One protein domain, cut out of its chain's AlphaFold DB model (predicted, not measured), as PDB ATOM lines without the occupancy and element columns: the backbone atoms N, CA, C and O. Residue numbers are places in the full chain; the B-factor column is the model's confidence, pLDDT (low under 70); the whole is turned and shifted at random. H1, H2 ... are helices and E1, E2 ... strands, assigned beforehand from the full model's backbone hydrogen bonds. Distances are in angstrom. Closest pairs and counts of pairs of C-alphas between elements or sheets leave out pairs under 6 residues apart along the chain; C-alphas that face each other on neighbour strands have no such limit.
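Overview. This is residues 34 to 127 of the 143 residues of the protein "Uncharacterized protein YfiR" of Klebsiella pneumoniae IS43 (UniProt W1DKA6). What shape do these atoms make? A small, twisted sheet of four parallel strands forms the core, with H3 and H4 over one face and H2 over the opposite face; H1 touches H2 and only grazes the sheet. What is it built of? The printed part has 94 residues, with named elements in the order H1 E1 H2 E2 H3 E3 H4 E4 and the sheet order E2 E1 E3 E4; the class is mixed, helices and strands. How large is it? It is compact and rounded, 31 by 30 by 19 A, with a radius of gyration of the C-alphas of 12.3 A.

Arrangement. What does the first helix touch? H1, residues 34 to 47, touches H2, residues 68 to 73, with residues 34 to 38 alone, about perpendicular at 76 degrees; their closest C-alphas, of Arg 38 and Leu 71, are 5.7 A apart. How do the strands pair? E1, residues 58 to 62, has parallel neighbours E2, residues 82 to 86 (N 61 and O 84, 2.8 A), and E3, residues 99 to 102 (N 101 and O 60, 2.8 A). E3 is also the parallel neighbour of edge strand E4, residues 123 to 126, with N 100 and O 123 within hydrogen-bond range at 2.8 A. How do the other helices sit on the sheet? H2 has a height over the sheet of 8.5 A; H3, residues 89 to 95, 9.1 A; and H4, residues 107 to 117, 11.0 A. H3 and H4 touch on the same face, Arg 89 and Leu 113 having the closest C-alphas at 6.4 A, and run the same way at a shallow tilt of 34 degrees, only just short of steep. Which units follow, and are the helix backbones paired? E1, H2, E2 and E3, H4, E4 are strand-helix-strand units, parallel neighbour strands with a helix between, and E2, H3, E3 is a split one, with E1 between its strands; each crossover is right-handed. Every O i to N i+4 pair is within hydrogen-bond range in H1, H2 and H3, and 6 of 7 in H4.

Along the chain. Where does H1 run? It begins at C-alpha 34, (1.734, 8.156, -20.799), and spans 20.1 A. How long are the others? H4 spans 15.8 A, and E1 and E2 12.8 A each. Where does E4 end? At C-alpha 126, (0.636, 2.073, -33.878).

Size, cuts and confidence. How far does it reach? The two C-alphas farthest apart, of Asp 77 and Thr 108, are 32.8 A apart. Is anything cut, long or uncertain? The printed part has no cut, no link is long, and no printed residue is under 70 in pLDDT.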
ATOM      1  N   SER A  34       1.193   9.505 -21.004       79.88
ATOM      2  CA  SER A  34       1.734   8.156 -20.799       79.88
ATOM      3  C   SER A  34       0.779   7.210 -20.064       79.88
ATOM      4  O   SER A  34       0.581   6.078 -20.507       79.88
ATOM      5  N   GLU A  35       0.174   7.669 -18.969       81.06
ATOM      6  CA  GLU A  35      -0.777   6.894 -18.164       81.06
ATOM      7  C   GLU A  35      -2.048   6.599 -18.970       81.06
ATOM      8  O   GLU A  35      -2.532   5.466 -18.999       81.06
ATOM      9  N   HIS A  36      -2.522   7.586 -19.735       87.50
ATOM     10  CA  HIS A  36      -3.639   7.404 -20.658       87.50
ATOM     11  C   HIS A  36      -3.348   6.343 -21.724       87.50
ATOM     12  O   HIS A  36      -4.181   5.467 -21.958       87.50
ATOM     13  N   VAL A  37      -2.165   6.373 -22.345       91.38
ATOM     14  CA  VAL A  37      -1.770   5.368 -23.344       91.38
ATOM     15  C   VAL A  37      -1.708   3.974 -22.726       91.38
ATOM     16  O   VAL A  37      -2.249   3.031 -23.304       91.38
ATOM     17  N   ARG A  38      -1.120   3.835 -21.531       94.38
ATOM     18  CA  ARG A  38      -1.073   2.558 -20.808       94.38
ATOM     19  C   ARG A  38      -2.474   2.006 -20.547       94.38
ATOM     20  O   ARG A  38      -2.712   0.825 -20.810       94.38
ATOM     21  N   ALA A  39      -3.402   2.841 -20.080       93.50
ATOM     22  CA  ALA A  39      -4.784   2.442 -19.828       93.50
ATOM     23  C   ALA A  39      -5.508   2.010 -21.117       93.50
ATOM     24  O   ALA A  39      -6.153   0.962 -21.140       93.50
ATOM     25  N   ILE A  40      -5.348   2.767 -22.208       93.25
ATOM     26  CA  ILE A  40      -5.950   2.455 -23.513       93.25
ATOM     27  C   ILE A  40      -5.427   1.121 -24.051       93.25
ATOM     28  O   ILE A  40      -6.222   0.246 -24.394       93.25
ATOM     29  N   VAL A  41      -4.104   0.934 -24.097       95.00
ATOM     30  CA  VAL A  41      -3.488  -0.307 -24.599       95.00
ATOM     31  C   VAL A  41      -3.919  -1.501 -23.750       95.00
ATOM     32  O   VAL A  41      -4.308  -2.531 -24.297       95.00
ATOM     33  N   SER A  42      -3.935  -1.348 -22.425       95.50
ATOM     34  CA  SER A  42      -4.412  -2.389 -21.506       95.50
ATOM     35  C   SER A  42      -5.878  -2.756 -21.764       95.50
ATOM     36  O   SER A  42      -6.226  -3.939 -21.785       95.50
ATOM     37  N   GLY A  43      -6.729  -1.763 -22.037       94.56
ATOM     38  CA  GLY A  43      -8.125  -1.973 -22.422       94.56
ATOM     39  C   GLY A  43      -8.271  -2.729 -23.746       94.56
ATOM     40  O   GLY A  43      -9.016  -3.707 -23.810       94.56
ATOM     41  N   ILE A  44      -7.521  -2.335 -24.780       93.69
ATOM     42  CA  ILE A  44      -7.525  -3.004 -26.093       93.69
ATOM     43  C   ILE A  44      -7.102  -4.468 -25.952       93.69
ATOM     44  O   ILE A  44      -7.789  -5.358 -26.455       93.69
ATOM     45  N   VAL A  45      -6.003  -4.734 -25.243       94.31
ATOM     46  CA  VAL A  45      -5.503  -6.097 -25.010       94.31
ATOM     47  C   VAL A  45      -6.552  -6.953 -24.305       94.31
ATOM     48  O   VAL A  45      -6.792  -8.084 -24.726       94.31
ATOM     49  N   THR A  46      -7.197  -6.409 -23.270       92.75
ATOM     50  CA  THR A  46      -8.213  -7.118 -22.475       92.75
ATOM     51  C   THR A  46      -9.472  -7.422 -23.289       92.75
ATOM     52  O   THR A  46     -10.091  -8.469 -23.111       92.75
ATOM     53  N   TYR A  47      -9.858  -6.524 -24.199       91.81
ATOM     54  CA  TYR A  47     -11.020  -6.719 -25.068       91.81
ATOM     55  C   TYR A  47     -10.725  -7.629 -26.272       91.81
ATOM     56  O   TYR A  47     -11.639  -8.211 -26.864       91.81
ATOM     57  N   THR A  48      -9.450  -7.780 -26.637       90.88
ATOM     58  CA  THR A  48      -9.023  -8.649 -27.736       90.88
ATOM     59  C   THR A  48      -9.248 -10.117 -27.376       90.88
ATOM     60  O   THR A  48      -8.941 -10.573 -26.277       90.88
ATOM     61  N   ARG A  49      -9.802 -10.886 -28.319       89.81
ATOM     62  CA  ARG A  49     -10.020 -12.325 -28.149       89.81
ATOM     63  C   ARG A  49      -8.792 -13.101 -28.608       89.81
ATOM     64  O   ARG A  49      -8.360 -12.965 -29.747       89.81
ATOM     65  N   TRP A  50      -8.293 -13.962 -27.728       89.94
ATOM     66  CA  TRP A  50      -7.082 -14.752 -27.934       89.94
ATOM     67  C   TRP A  50      -7.407 -16.255 -27.935       89.94
ATOM     68  O   TRP A  50      -7.242 -16.917 -26.914       89.94
ATOM     69  N   PRO A  51      -7.915 -16.817 -29.048       85.56
ATOM     70  CA  PRO A  51      -8.505 -18.160 -29.060       85.56
ATOM     71  C   PRO A  51      -7.521 -19.291 -28.724       85.56
ATOM     72  O   PRO A  51      -7.941 -20.327 -28.219       85.56
ATOM     73  N   SER A  52      -6.225 -19.092 -28.977       82.94
ATOM     74  CA  SER A  52      -5.188 -20.121 -28.809       82.94
ATOM     75  C   SER A  52      -4.242 -19.864 -27.626       82.94
ATOM     76  O   SER A  52      -3.213 -20.528 -27.526       82.94
ATOM     77  N   LEU A  53      -4.547 -18.899 -26.749       87.62
ATOM     78  CA  LEU A  53      -3.698 -18.511 -25.615       87.62
ATOM     79  C   LEU A  53      -4.346 -18.886 -24.280       87.62
ATOM     80  O   LEU A  53      -5.535 -18.672 -24.065       87.62
ATOM     81  N   THR A  54      -3.534 -19.409 -23.362       84.12
ATOM     82  CA  THR A  54      -3.944 -19.800 -22.001       84.12
ATOM     83  C   THR A  54      -3.406 -18.864 -20.912       84.12
ATOM     84  O   THR A  54      -3.610 -19.117 -19.728       84.12
ATOM     85  N   GLY A  55      -2.736 -17.773 -21.294       89.31
ATOM     86  CA  GLY A  55      -2.163 -16.782 -20.383       89.31
ATOM     87  C   GLY A  55      -2.170 -15.378 -20.981       89.31
ATOM     88  O   GLY A  55      -2.756 -15.150 -22.041       89.31
ATOM     89  N   ALA A  56      -1.515 -14.439 -20.294       92.69
ATOM     90  CA  ALA A  56      -1.387 -13.065 -20.771       92.69
ATOM     91  C   ALA A  56      -0.655 -13.031 -22.131       92.69
ATOM     92  O   ALA A  56       0.423 -13.625 -22.242       92.69
ATOM     93  N   PRO A  57      -1.211 -12.362 -23.158       95.56
ATOM     94  CA  PRO A  57      -0.608 -12.299 -24.485       95.56
ATOM     95  C   PRO A  57       0.727 -11.557 -24.438       95.56
ATOM     96  O   PRO A  57       0.896 -10.594 -23.686       95.56
ATOM     97  N   LYS A  58       1.677 -11.974 -25.271       95.88
ATOM     98  CA  LYS A  58       2.971 -11.307 -25.399       95.88
ATOM     99  C   LYS A  58       2.861 -10.110 -26.338       95.88
ATOM    100  O   LYS A  58       2.688 -10.281 -27.548       95.88
ATOM    101  N   LEU A  59       2.999  -8.904 -25.796       97.12
ATOM    102  CA  LEU A  59       2.974  -7.662 -26.562       97.12
ATOM    103  C   LEU A  59       4.403  -7.180 -26.818       97.12
ATOM    104  O   LEU A  59       5.105  -6.754 -25.900       97.12
ATOM    105  N   CYS A  60       4.827  -7.226 -28.078       97.31
ATOM    106  CA  CYS A  60       6.127  -6.715 -28.480       97.31
ATOM    107  C   CYS A  60       6.047  -5.228 -28.797       97.31
ATOM    108  O   CYS A  60       5.344  -4.807 -29.712       97.31
ATOM    109  N   ILE A  61       6.788  -4.439 -28.034       97.44
ATOM    110  CA  ILE A  61       6.812  -2.986 -28.112       97.44
ATOM    111  C   ILE A  61       8.115  -2.590 -28.792       97.44
ATOM    112  O   ILE A  61       9.205  -2.930 -28.325       97.44
ATOM    113  N   PHE A  62       8.014  -1.883 -29.910       96.94
ATOM    114  CA  PHE A  62       9.201  -1.409 -30.602       96.94
ATOM    115  C   PHE A  62       9.917  -0.341 -29.773       96.94
ATOM    116  O   PHE A  62       9.299   0.583 -29.248       96.94
ATOM    117  N   ALA A  63      11.243  -0.448 -29.680       97.12
ATOM    118  CA  ALA A  63      12.085   0.486 -28.930       97.12
ATOM    119  C   ALA A  63      12.029   1.930 -29.468       97.12
ATOM    120  O   ALA A  63      12.452   2.854 -28.780       97.12
ATOM    121  N   SER A  64      11.510   2.118 -30.685       95.88
ATOM    122  CA  SER A  64      11.221   3.416 -31.298       95.88
ATOM    123  C   SER A  64      10.042   4.152 -30.648       95.88
ATOM    124  O   SER A  64       9.875   5.355 -30.857       95.88
ATOM    125  N   SER A  65       9.217   3.452 -29.861       95.12
ATOM    126  CA  SER A  65       8.059   4.025 -29.183       95.12
ATOM    127  C   SER A  65       8.464   5.013 -28.090       95.12
ATOM    128  O   SER A  65       9.362   4.771 -27.277       95.12
ATOM    129  N   ARG A  66       7.714   6.115 -28.001       94.81
ATOM    130  CA  ARG A  66       7.860   7.115 -26.934       94.81
ATOM    131  C   ARG A  66       7.244   6.656 -25.612       94.81
ATOM    132  O   ARG A  66       7.497   7.268 -24.580       94.81
ATOM    133  N   PHE A  67       6.455   5.583 -25.633       94.88
ATOM    134  CA  PHE A  67       5.718   5.056 -24.483       94.88
ATOM    135  C   PHE A  67       6.294   3.740 -23.939       94.88
ATOM    136  O   PHE A  67       5.668   3.111 -23.089       94.88
ATOM    137  N   THR A  68       7.499   3.338 -24.363       95.44
ATOM    138  CA  THR A  68       8.196   2.127 -23.875       95.44
ATOM    139  C   THR A  68       8.299   2.048 -22.350       95.44
ATOM    140  O   THR A  68       8.183   0.964 -21.782       95.44
ATOM    141  N   HIS A  69       8.496   3.175 -21.662       94.44
ATOM    142  CA  HIS A  69       8.530   3.202 -20.200       94.44
ATOM    143  C   HIS A  69       7.177   2.788 -19.600       94.44
ATOM    144  O   HIS A  69       7.098   1.796 -18.880       94.44
ATOM    145  N   SER A  70       6.103   3.495 -19.950       94.00
ATOM    146  CA  SER A  70       4.756   3.264 -19.409       94.00
ATOM    147  C   SER A  70       4.143   1.930 -19.847       94.00
ATOM    148  O   SER A  70       3.305   1.380 -19.137       94.00
ATOM    149  N   LEU A  71       4.540   1.397 -21.007       95.75
ATOM    150  CA  LEU A  71       4.021   0.134 -21.542       95.75
ATOM    151  C   LEU A  71       4.832  -1.102 -21.133       95.75
ATOM    152  O   LEU A  71       4.339  -2.208 -21.315       95.75
ATOM    153  N   ALA A  72       6.057  -0.953 -20.617       94.62
ATOM    154  CA  ALA A  72       6.906  -2.111 -20.311       94.62
ATOM    155  C   ALA A  72       7.669  -2.058 -18.984       94.62
ATOM    156  O   ALA A  72       7.974  -3.110 -18.436       94.62
ATOM    157  N   HIS A  73       8.021  -0.874 -18.486       90.94
ATOM    158  CA  HIS A  73       8.906  -0.735 -17.325       90.94
ATOM    159  C   HIS A  73       8.156  -0.342 -16.055       90.94
ATOM    160  O   HIS A  73       8.529  -0.750 -14.960       90.94
ATOM    161  N   GLU A  74       7.105   0.459 -16.197       90.38
ATOM    162  CA  GLU A  74       6.267   0.878 -15.083       90.38
ATOM    163  C   GLU A  74       5.362  -0.279 -14.652       90.38
ATOM    164  O   GLU A  74       4.526  -0.709 -15.439       90.38
ATOM    165  N   ASP A  75       5.550  -0.800 -13.438       89.38
ATOM    166  CA  ASP A  75       4.736  -1.871 -12.836       89.38
ATOM    167  C   ASP A  75       4.284  -2.960 -13.842       89.38
ATOM    168  O   ASP A  75       3.102  -3.044 -14.203       89.38
ATOM    169  N   PRO A  76       5.225  -3.739 -14.407       86.38
ATOM    170  CA  PRO A  76       4.922  -4.679 -15.483       86.38
ATOM    171  C   PRO A  76       3.986  -5.811 -15.045       86.38
ATOM    172  O   PRO A  76       3.229  -6.316 -15.869       86.38
ATOM    173  N   ASP A  77       3.988  -6.173 -13.760       89.81
ATOM    174  CA  ASP A  77       3.142  -7.240 -13.215       89.81
ATOM    175  C   ASP A  77       1.656  -6.841 -13.151       89.81
ATOM    176  O   ASP A  77       0.779  -7.705 -13.118       89.81
ATOM    177  N   ALA A  78       1.351  -5.539 -13.187       92.00
ATOM    178  CA  ALA A  78      -0.015  -5.022 -13.248       92.00
ATOM    179  C   ALA A  78      -0.600  -4.964 -14.673       92.00
ATOM    180  O   ALA A  78      -1.750  -4.547 -14.851       92.00
ATOM    181  N   LEU A  79       0.163  -5.339 -15.705       95.62
ATOM    182  CA  LEU A  79      -0.294  -5.298 -17.094       95.62
ATOM    183  C   LEU A  79      -1.103  -6.550 -17.469       95.62
ATOM    184  O   LEU A  79      -0.732  -7.666 -17.111       95.62
ATOM    185  N   PRO A  80      -2.160  -6.418 -18.293       95.88
ATOM    186  CA  PRO A  80      -2.902  -7.570 -18.812       95.88
ATOM    187  C   PRO A  80      -2.174  -8.288 -19.968       95.88
ATOM    188  O   PRO A  80      -2.770  -9.108 -20.661       95.88
ATOM    189  N   TYR A  81      -0.904  -7.963 -20.215       96.62
ATOM    190  CA  TYR A  81      -0.036  -8.539 -21.243       96.62
ATOM    191  C   TYR A  81       1.387  -8.684 -20.708       96.62
ATOM    192  O   TYR A  81       1.775  -8.015 -19.755       96.62
ATOM    193  N   GLN A  82       2.185  -9.514 -21.372       97.06
ATOM    194  CA  GLN A  82       3.622  -9.618 -21.132       97.06
ATOM    195  C   GLN A  82       4.356  -8.647 -22.068       97.06
ATOM    196  O   GLN A  82       4.372  -8.892 -23.280       97.06
ATOM    197  N   PRO A  83       4.938  -7.543 -21.564       97.31
ATOM    198  CA  PRO A  83       5.652  -6.596 -22.407       97.31
ATOM    199  C   PRO A  83       7.027  -7.138 -22.811       97.31
ATOM    200  O   PRO A  83       7.787  -7.629 -21.977       97.31
ATOM    201  N   VAL A  84       7.388  -7.002 -24.089       97.38
ATOM    202  CA  VAL A  84       8.741  -7.308 -24.578       97.38
ATOM    203  C   VAL A  84       9.232  -6.187 -25.479       97.38
ATOM    204  O   VAL A  84       8.613  -5.891 -26.496       97.38
ATOM    205  N   ILE A  85      10.360  -5.568 -25.132       97.56
ATOM    206  CA  ILE A  85      10.968  -4.542 -25.983       97.56
ATOM    207  C   ILE A  85      11.744  -5.211 -27.115       97.56
ATOM    208  O   ILE A  85      12.603  -6.051 -26.861       97.56
ATOM    209  N   VAL A  86      11.479  -4.801 -28.354       97.50
ATOM    210  CA  VAL A  86      12.183  -5.276 -29.553       97.50
ATOM    211  C   VAL A  86      12.778  -4.094 -30.313       97.50
ATOM    212  O   VAL A  86      12.155  -3.041 -30.437       97.50
ATOM    213  N   ARG A  87      14.005  -4.227 -30.816       96.00
ATOM    214  CA  ARG A  87      14.711  -3.137 -31.513       96.00
ATOM    215  C   ARG A  87      14.497  -3.146 -33.014       96.00
ATOM    216  O   ARG A  87      14.678  -2.124 -33.663       96.00
ATOM    217  N   ASN A  88      14.189  -4.307 -33.576       93.31
ATOM    218  CA  ASN A  88      14.033  -4.480 -35.009       93.31
ATOM    219  C   ASN A  88      13.138  -5.681 -35.328       93.31
ATOM    220  O   ASN A  88      12.788  -6.493 -34.468       93.31
ATOM    221  N   ARG A  89      12.801  -5.811 -36.612       91.19
ATOM    222  CA  ARG A  89      11.987  -6.906 -37.144       91.19
ATOM    223  C   ARG A  89      12.562  -8.294 -36.856       91.19
ATOM    224  O   ARG A  89      11.795  -9.224 -36.642       91.19
ATOM    225  N   GLU A  90      13.877  -8.472 -36.883       92.94
ATOM    226  CA  GLU A  90      14.490  -9.791 -36.679       92.94
ATOM    227  C   GLU A  90      14.330 -10.263 -35.234       92.94
ATOM    228  O   GLU A  90      13.985 -11.418 -34.992       92.94
ATOM    229  N   GLU A  91      14.527  -9.360 -34.276       95.06
ATOM    230  CA  GLU A  91      14.269  -9.599 -32.857       95.06
ATOM    231  C   GLU A  91      12.779  -9.845 -32.600       95.06
ATOM    232  O   GLU A  91      12.417 -10.804 -31.911       95.06
ATOM    233  N   ALA A  92      11.910  -9.054 -33.239       93.00
ATOM    234  CA  ALA A  92      10.469  -9.250 -33.187       93.00
ATOM    235  C   ALA A  92      10.073 -10.646 -33.680       93.00
ATOM    236  O   ALA A  92       9.323 -11.331 -32.994       93.00
ATOM    237  N   LEU A  93      10.601 -11.111 -34.817       91.94
ATOM    238  CA  LEU A  93      10.301 -12.435 -35.385       91.94
ATOM    239  C   LEU A  93      10.809 -13.590 -34.513       91.94
ATOM    240  O   LEU A  93      10.128 -14.603 -34.394       91.94
ATOM    241  N   LYS A  94      11.975 -13.444 -33.875       93.75
ATOM    242  CA  LYS A  94      12.522 -14.464 -32.959       93.75
ATOM    243  C   LYS A  94      11.708 -14.595 -31.672       93.75
ATOM    244  O   LYS A  94      11.610 -15.682 -31.115       93.75
ATOM    245  N   THR A  95      11.114 -13.498 -31.210       91.94
ATOM    246  CA  THR A  95      10.397 -13.437 -29.927       91.94
ATOM    247  C   THR A  95       9.039 -14.149 -29.960       91.94
ATOM    248  O   THR A  95       8.556 -14.585 -28.912       91.94
ATOM    249  N   THR A  96       8.443 -14.321 -31.147       86.88
ATOM    250  CA  THR A  96       7.097 -14.890 -31.347       86.88
ATOM    251  C   THR A  96       6.055 -14.191 -30.466       86.88
ATOM    252  O   THR A  96       5.685 -14.674 -29.396       86.88
ATOM    253  N   CYS A  97       5.637 -13.003 -30.899       93.06
ATOM    254  CA  CYS A  97       4.727 -12.116 -30.163       93.06
ATOM    255  C   CYS A  97       3.270 -12.351 -30.567       93.06
ATOM    256  O   CYS A  97       3.021 -12.755 -31.700       93.06
ATOM    257  N   ASP A  98       2.312 -12.075 -29.689       93.88
ATOM    258  CA  ASP A  98       0.868 -12.142 -29.977       93.88
ATOM    259  C   ASP A  98       0.315 -10.797 -30.460       93.88
ATOM    260  O   ASP A  98      -0.673 -10.736 -31.188       93.88
ATOM    261  N   GLY A  99       1.000  -9.708 -30.118       93.88
ATOM    262  CA  GLY A  99       0.730  -8.393 -30.671       93.88
ATOM    263  C   GLY A  99       1.977  -7.535 -30.814       93.88
ATOM    264  O   GLY A  99       3.029  -7.834 -30.241       93.88
ATOM    265  N   PHE A 100       1.826  -6.444 -31.556       94.62
ATOM    266  CA  PHE A 100       2.844  -5.435 -31.799       94.62
ATOM    267  C   PHE A 100       2.329  -4.045 -31.444       94.62
ATOM    268  O   PHE A 100       1.236  -3.652 -31.852       94.62
ATOM    269  N   TYR A 101       3.156  -3.303 -30.716       95.31
ATOM    270  CA  TYR A 101       3.018  -1.870 -30.515       95.31
ATOM    271  C   TYR A 101       4.135  -1.158 -31.287       95.31
ATOM    272  O   TYR A 101       5.308  -1.228 -30.909       95.31
ATOM    273  N   PHE A 102       3.767  -0.516 -32.391       93.88
ATOM    274  CA  PHE A 102       4.654   0.225 -33.280       93.88
ATOM    275  C   PHE A 102       4.797   1.674 -32.811       93.88
ATOM    276  O   PHE A 102       3.804   2.355 -32.541       93.88
ATOM    277  N   GLY A 103       6.037   2.144 -32.731       93.06
ATOM    278  CA  GLY A 103       6.365   3.524 -32.404       93.06
ATOM    279  C   GLY A 103       6.427   4.374 -33.666       93.06
ATOM    280  O   GLY A 103       5.495   5.112 -33.983       93.06
ATOM    281  N   SER A 104       7.542   4.269 -34.387       92.25
ATOM    282  CA  SER A 104       7.803   5.048 -35.605       92.25
ATOM    283  C   SER A 104       7.937   4.197 -36.870       92.25
ATOM    284  O   SER A 104       8.384   4.709 -37.894       92.25
ATOM    285  N   GLU A 105       7.605   2.907 -36.810       90.62
ATOM    286  CA  GLU A 105       7.659   2.008 -37.963       90.62
ATOM    287  C   GLU A 105       6.623   2.425 -39.013       90.62
ATOM    288  O   GLU A 105       5.438   2.598 -38.714       90.62
ATOM    289  N   SER A 106       7.061   2.553 -40.263       88.56
ATOM    290  CA  SER A 106       6.202   2.925 -41.387       88.56
ATOM    291  C   SER A 106       5.159   1.842 -41.695       88.56
ATOM    292  O   SER A 106       5.391   0.660 -41.419       88.56
ATOM    293  N   PRO A 107       4.033   2.182 -42.351       85.31
ATOM    294  CA  PRO A 107       3.048   1.188 -42.779       85.31
ATOM    295  C   PRO A 107       3.676   0.030 -43.580       85.31
ATOM    296  O   PRO A 107       3.388  -1.143 -43.339       85.31
ATOM    297  N   THR A 108       4.615   0.321 -44.484       86.75
ATOM    298  CA  THR A 108       5.316  -0.720 -45.251       86.75
ATOM    299  C   THR A 108       6.068  -1.695 -44.342       86.75
ATOM    300  O   THR A 108       5.938  -2.909 -44.511       86.75
ATOM    301  N   GLU A 109       6.789  -1.200 -43.334       89.00
ATOM    302  CA  GLU A 109       7.513  -2.040 -42.370       89.00
ATOM    303  C   GLU A 109       6.560  -2.889 -41.517       89.00
ATOM    304  O   GLU A 109       6.807  -4.086 -41.328       89.00
ATOM    305  N   GLN A 110       5.439  -2.310 -41.072       88.75
ATOM    306  CA  GLN A 110       4.386  -3.019 -40.333       88.75
ATOM    307  C   GLN A 110       3.777  -4.153 -41.175       88.75
ATOM    308  O   GLN A 110       3.637  -5.287 -40.703       88.75
ATOM    309  N   SER A 111       3.471  -3.879 -42.450       86.75
ATOM    310  CA  SER A 111       2.953  -4.869 -43.403       86.75
ATOM    311  C   SER A 111       3.945  -6.006 -43.629       86.75
ATOM    312  O   SER A 111       3.588  -7.184 -43.583       86.75
ATOM    313  N   GLU A 112       5.215  -5.673 -43.861       88.44
ATOM    314  CA  GLU A 112       6.263  -6.661 -44.097       88.44
ATOM    315  C   GLU A 112       6.509  -7.560 -42.888       88.44
ATOM    316  O   GLU A 112       6.680  -8.766 -43.068       88.44
ATOM    317  N   LEU A 113       6.515  -7.002 -41.672       88.62
ATOM    318  CA  LEU A 113       6.618  -7.782 -40.439       88.62
ATOM    319  C   LEU A 113       5.435  -8.745 -40.307       88.62
ATOM    320  O   LEU A 113       5.640  -9.943 -40.116       88.62
ATOM    321  N   THR A 114       4.214  -8.233 -40.454       85.94
ATOM    322  CA  THR A 114       2.982  -9.011 -40.259       85.94
ATOM    323  C   THR A 114       2.873 -10.148 -41.276       85.94
ATOM    324  O   THR A 114       2.579 -11.281 -40.905       85.94
ATOM    325  N   ARG A 115       3.227  -9.905 -42.548       87.00
ATOM    326  CA  ARG A 115       3.252 -10.952 -43.588       87.00
ATOM    327  C   ARG A 115       4.173 -12.123 -43.246       87.00
ATOM    328  O   ARG A 115       3.865 -13.253 -43.612       87.00
ATOM    329  N   ARG A 116       5.289 -11.886 -42.544       87.94
ATOM    330  CA  ARG A 116       6.220 -12.960 -42.148       87.94
ATOM    331  C   ARG A 116       5.671 -13.866 -41.051       87.94
ATOM    332  O   ARG A 116       6.147 -14.987 -40.916       87.94
ATOM    333  N   TYR A 117       4.700 -13.391 -40.278       83.12
ATOM    334  CA  TYR A 117       4.081 -14.152 -39.198       83.12
ATOM    335  C   TYR A 117       2.971 -15.106 -39.660       83.12
ATOM    336  O   TYR A 117       2.565 -15.974 -38.888       83.12
ATOM    337  N   GLY A 118       2.526 -14.990 -40.916       75.38
ATOM    338  CA  GLY A 118       1.515 -15.866 -41.502       75.38
ATOM    339  C   GLY A 118       0.095 -15.624 -40.967       75.38
ATOM    340  O   GLY A 118      -0.153 -14.631 -40.280       75.38
ATOM    341  N   PRO A 119      -0.858 -16.515 -41.300       75.50
ATOM    342  CA  PRO A 119      -2.254 -16.395 -40.893       75.50
ATOM    343  C   PRO A 119      -2.412 -16.800 -39.422       75.50
ATOM    344  O   PRO A 119      -2.659 -17.959 -39.089       75.50
ATOM    345  N   ARG A 120      -2.220 -15.841 -38.519       77.81
ATOM    346  CA  ARG A 120      -2.512 -15.977 -37.089       77.81
ATOM    347  C   ARG A 120      -3.112 -14.674 -36.562       77.81
ATOM    348  O   ARG A 120      -2.751 -13.609 -37.065       77.81
ATOM    349  N   PRO A 121      -3.992 -14.729 -35.548       82.44
ATOM    350  CA  PRO A 121      -4.531 -13.521 -34.942       82.44
ATOM    351  C   PRO A 121      -3.392 -12.724 -34.298       82.44
ATOM    352  O   PRO A 121      -2.718 -13.218 -33.393       82.44
ATOM    353  N   LEU A 122      -3.165 -11.508 -34.799       89.44
ATOM    354  CA  LEU A 122      -2.167 -10.569 -34.294       89.44
ATOM    355  C   LEU A 122      -2.836  -9.245 -33.951       89.44
ATOM    356  O   LEU A 122      -3.528  -8.658 -34.783       89.44
ATOM    357  N   LEU A 123      -2.588  -8.752 -32.740       92.25
ATOM    358  CA  LEU A 123      -2.976  -7.397 -32.364       92.25
ATOM    359  C   LEU A 123      -1.933  -6.407 -32.882       92.25
ATOM    360  O   LEU A 123      -0.761  -6.527 -32.545       92.25
ATOM    361  N   LEU A 124      -2.352  -5.416 -33.662       92.19
ATOM    362  CA  LEU A 124      -1.480  -4.355 -34.164       92.19
ATOM    363  C   LEU A 124      -1.953  -3.016 -33.592       92.19
ATOM    364  O   LEU A 124      -3.131  -2.676 -33.689       92.19
ATOM    365  N   ILE A 125      -1.043  -2.273 -32.970       92.00
ATOM    366  CA  ILE A 125      -1.280  -0.929 -32.435       92.00
ATOM    367  C   ILE A 125      -0.123  -0.052 -32.907       92.00
ATOM    368  O   ILE A 125       1.026  -0.456 -32.775       92.00
ATOM    369  N   ALA A 126      -0.398   1.136 -33.440       90.69
ATOM    370  CA  ALA A 126       0.636   2.073 -33.878       90.69
ATOM    371  C   ALA A 126       0.408   3.460 -33.264       90.69
ATOM    372  O   ALA A 126      -0.721   3.948 -33.261       90.69
ATOM    373  N   GLU A 127       1.470   4.107 -32.767       87.25
ATOM    374  CA  GLU A 127       1.401   5.490 -32.259       87.25
ATOM    375  C   GLU A 127       0.990   6.485 -33.345       87.25
ATOM    376  O   GLU A 127       0.296   7.465 -33.077       87.25
TER     377      GLU A 127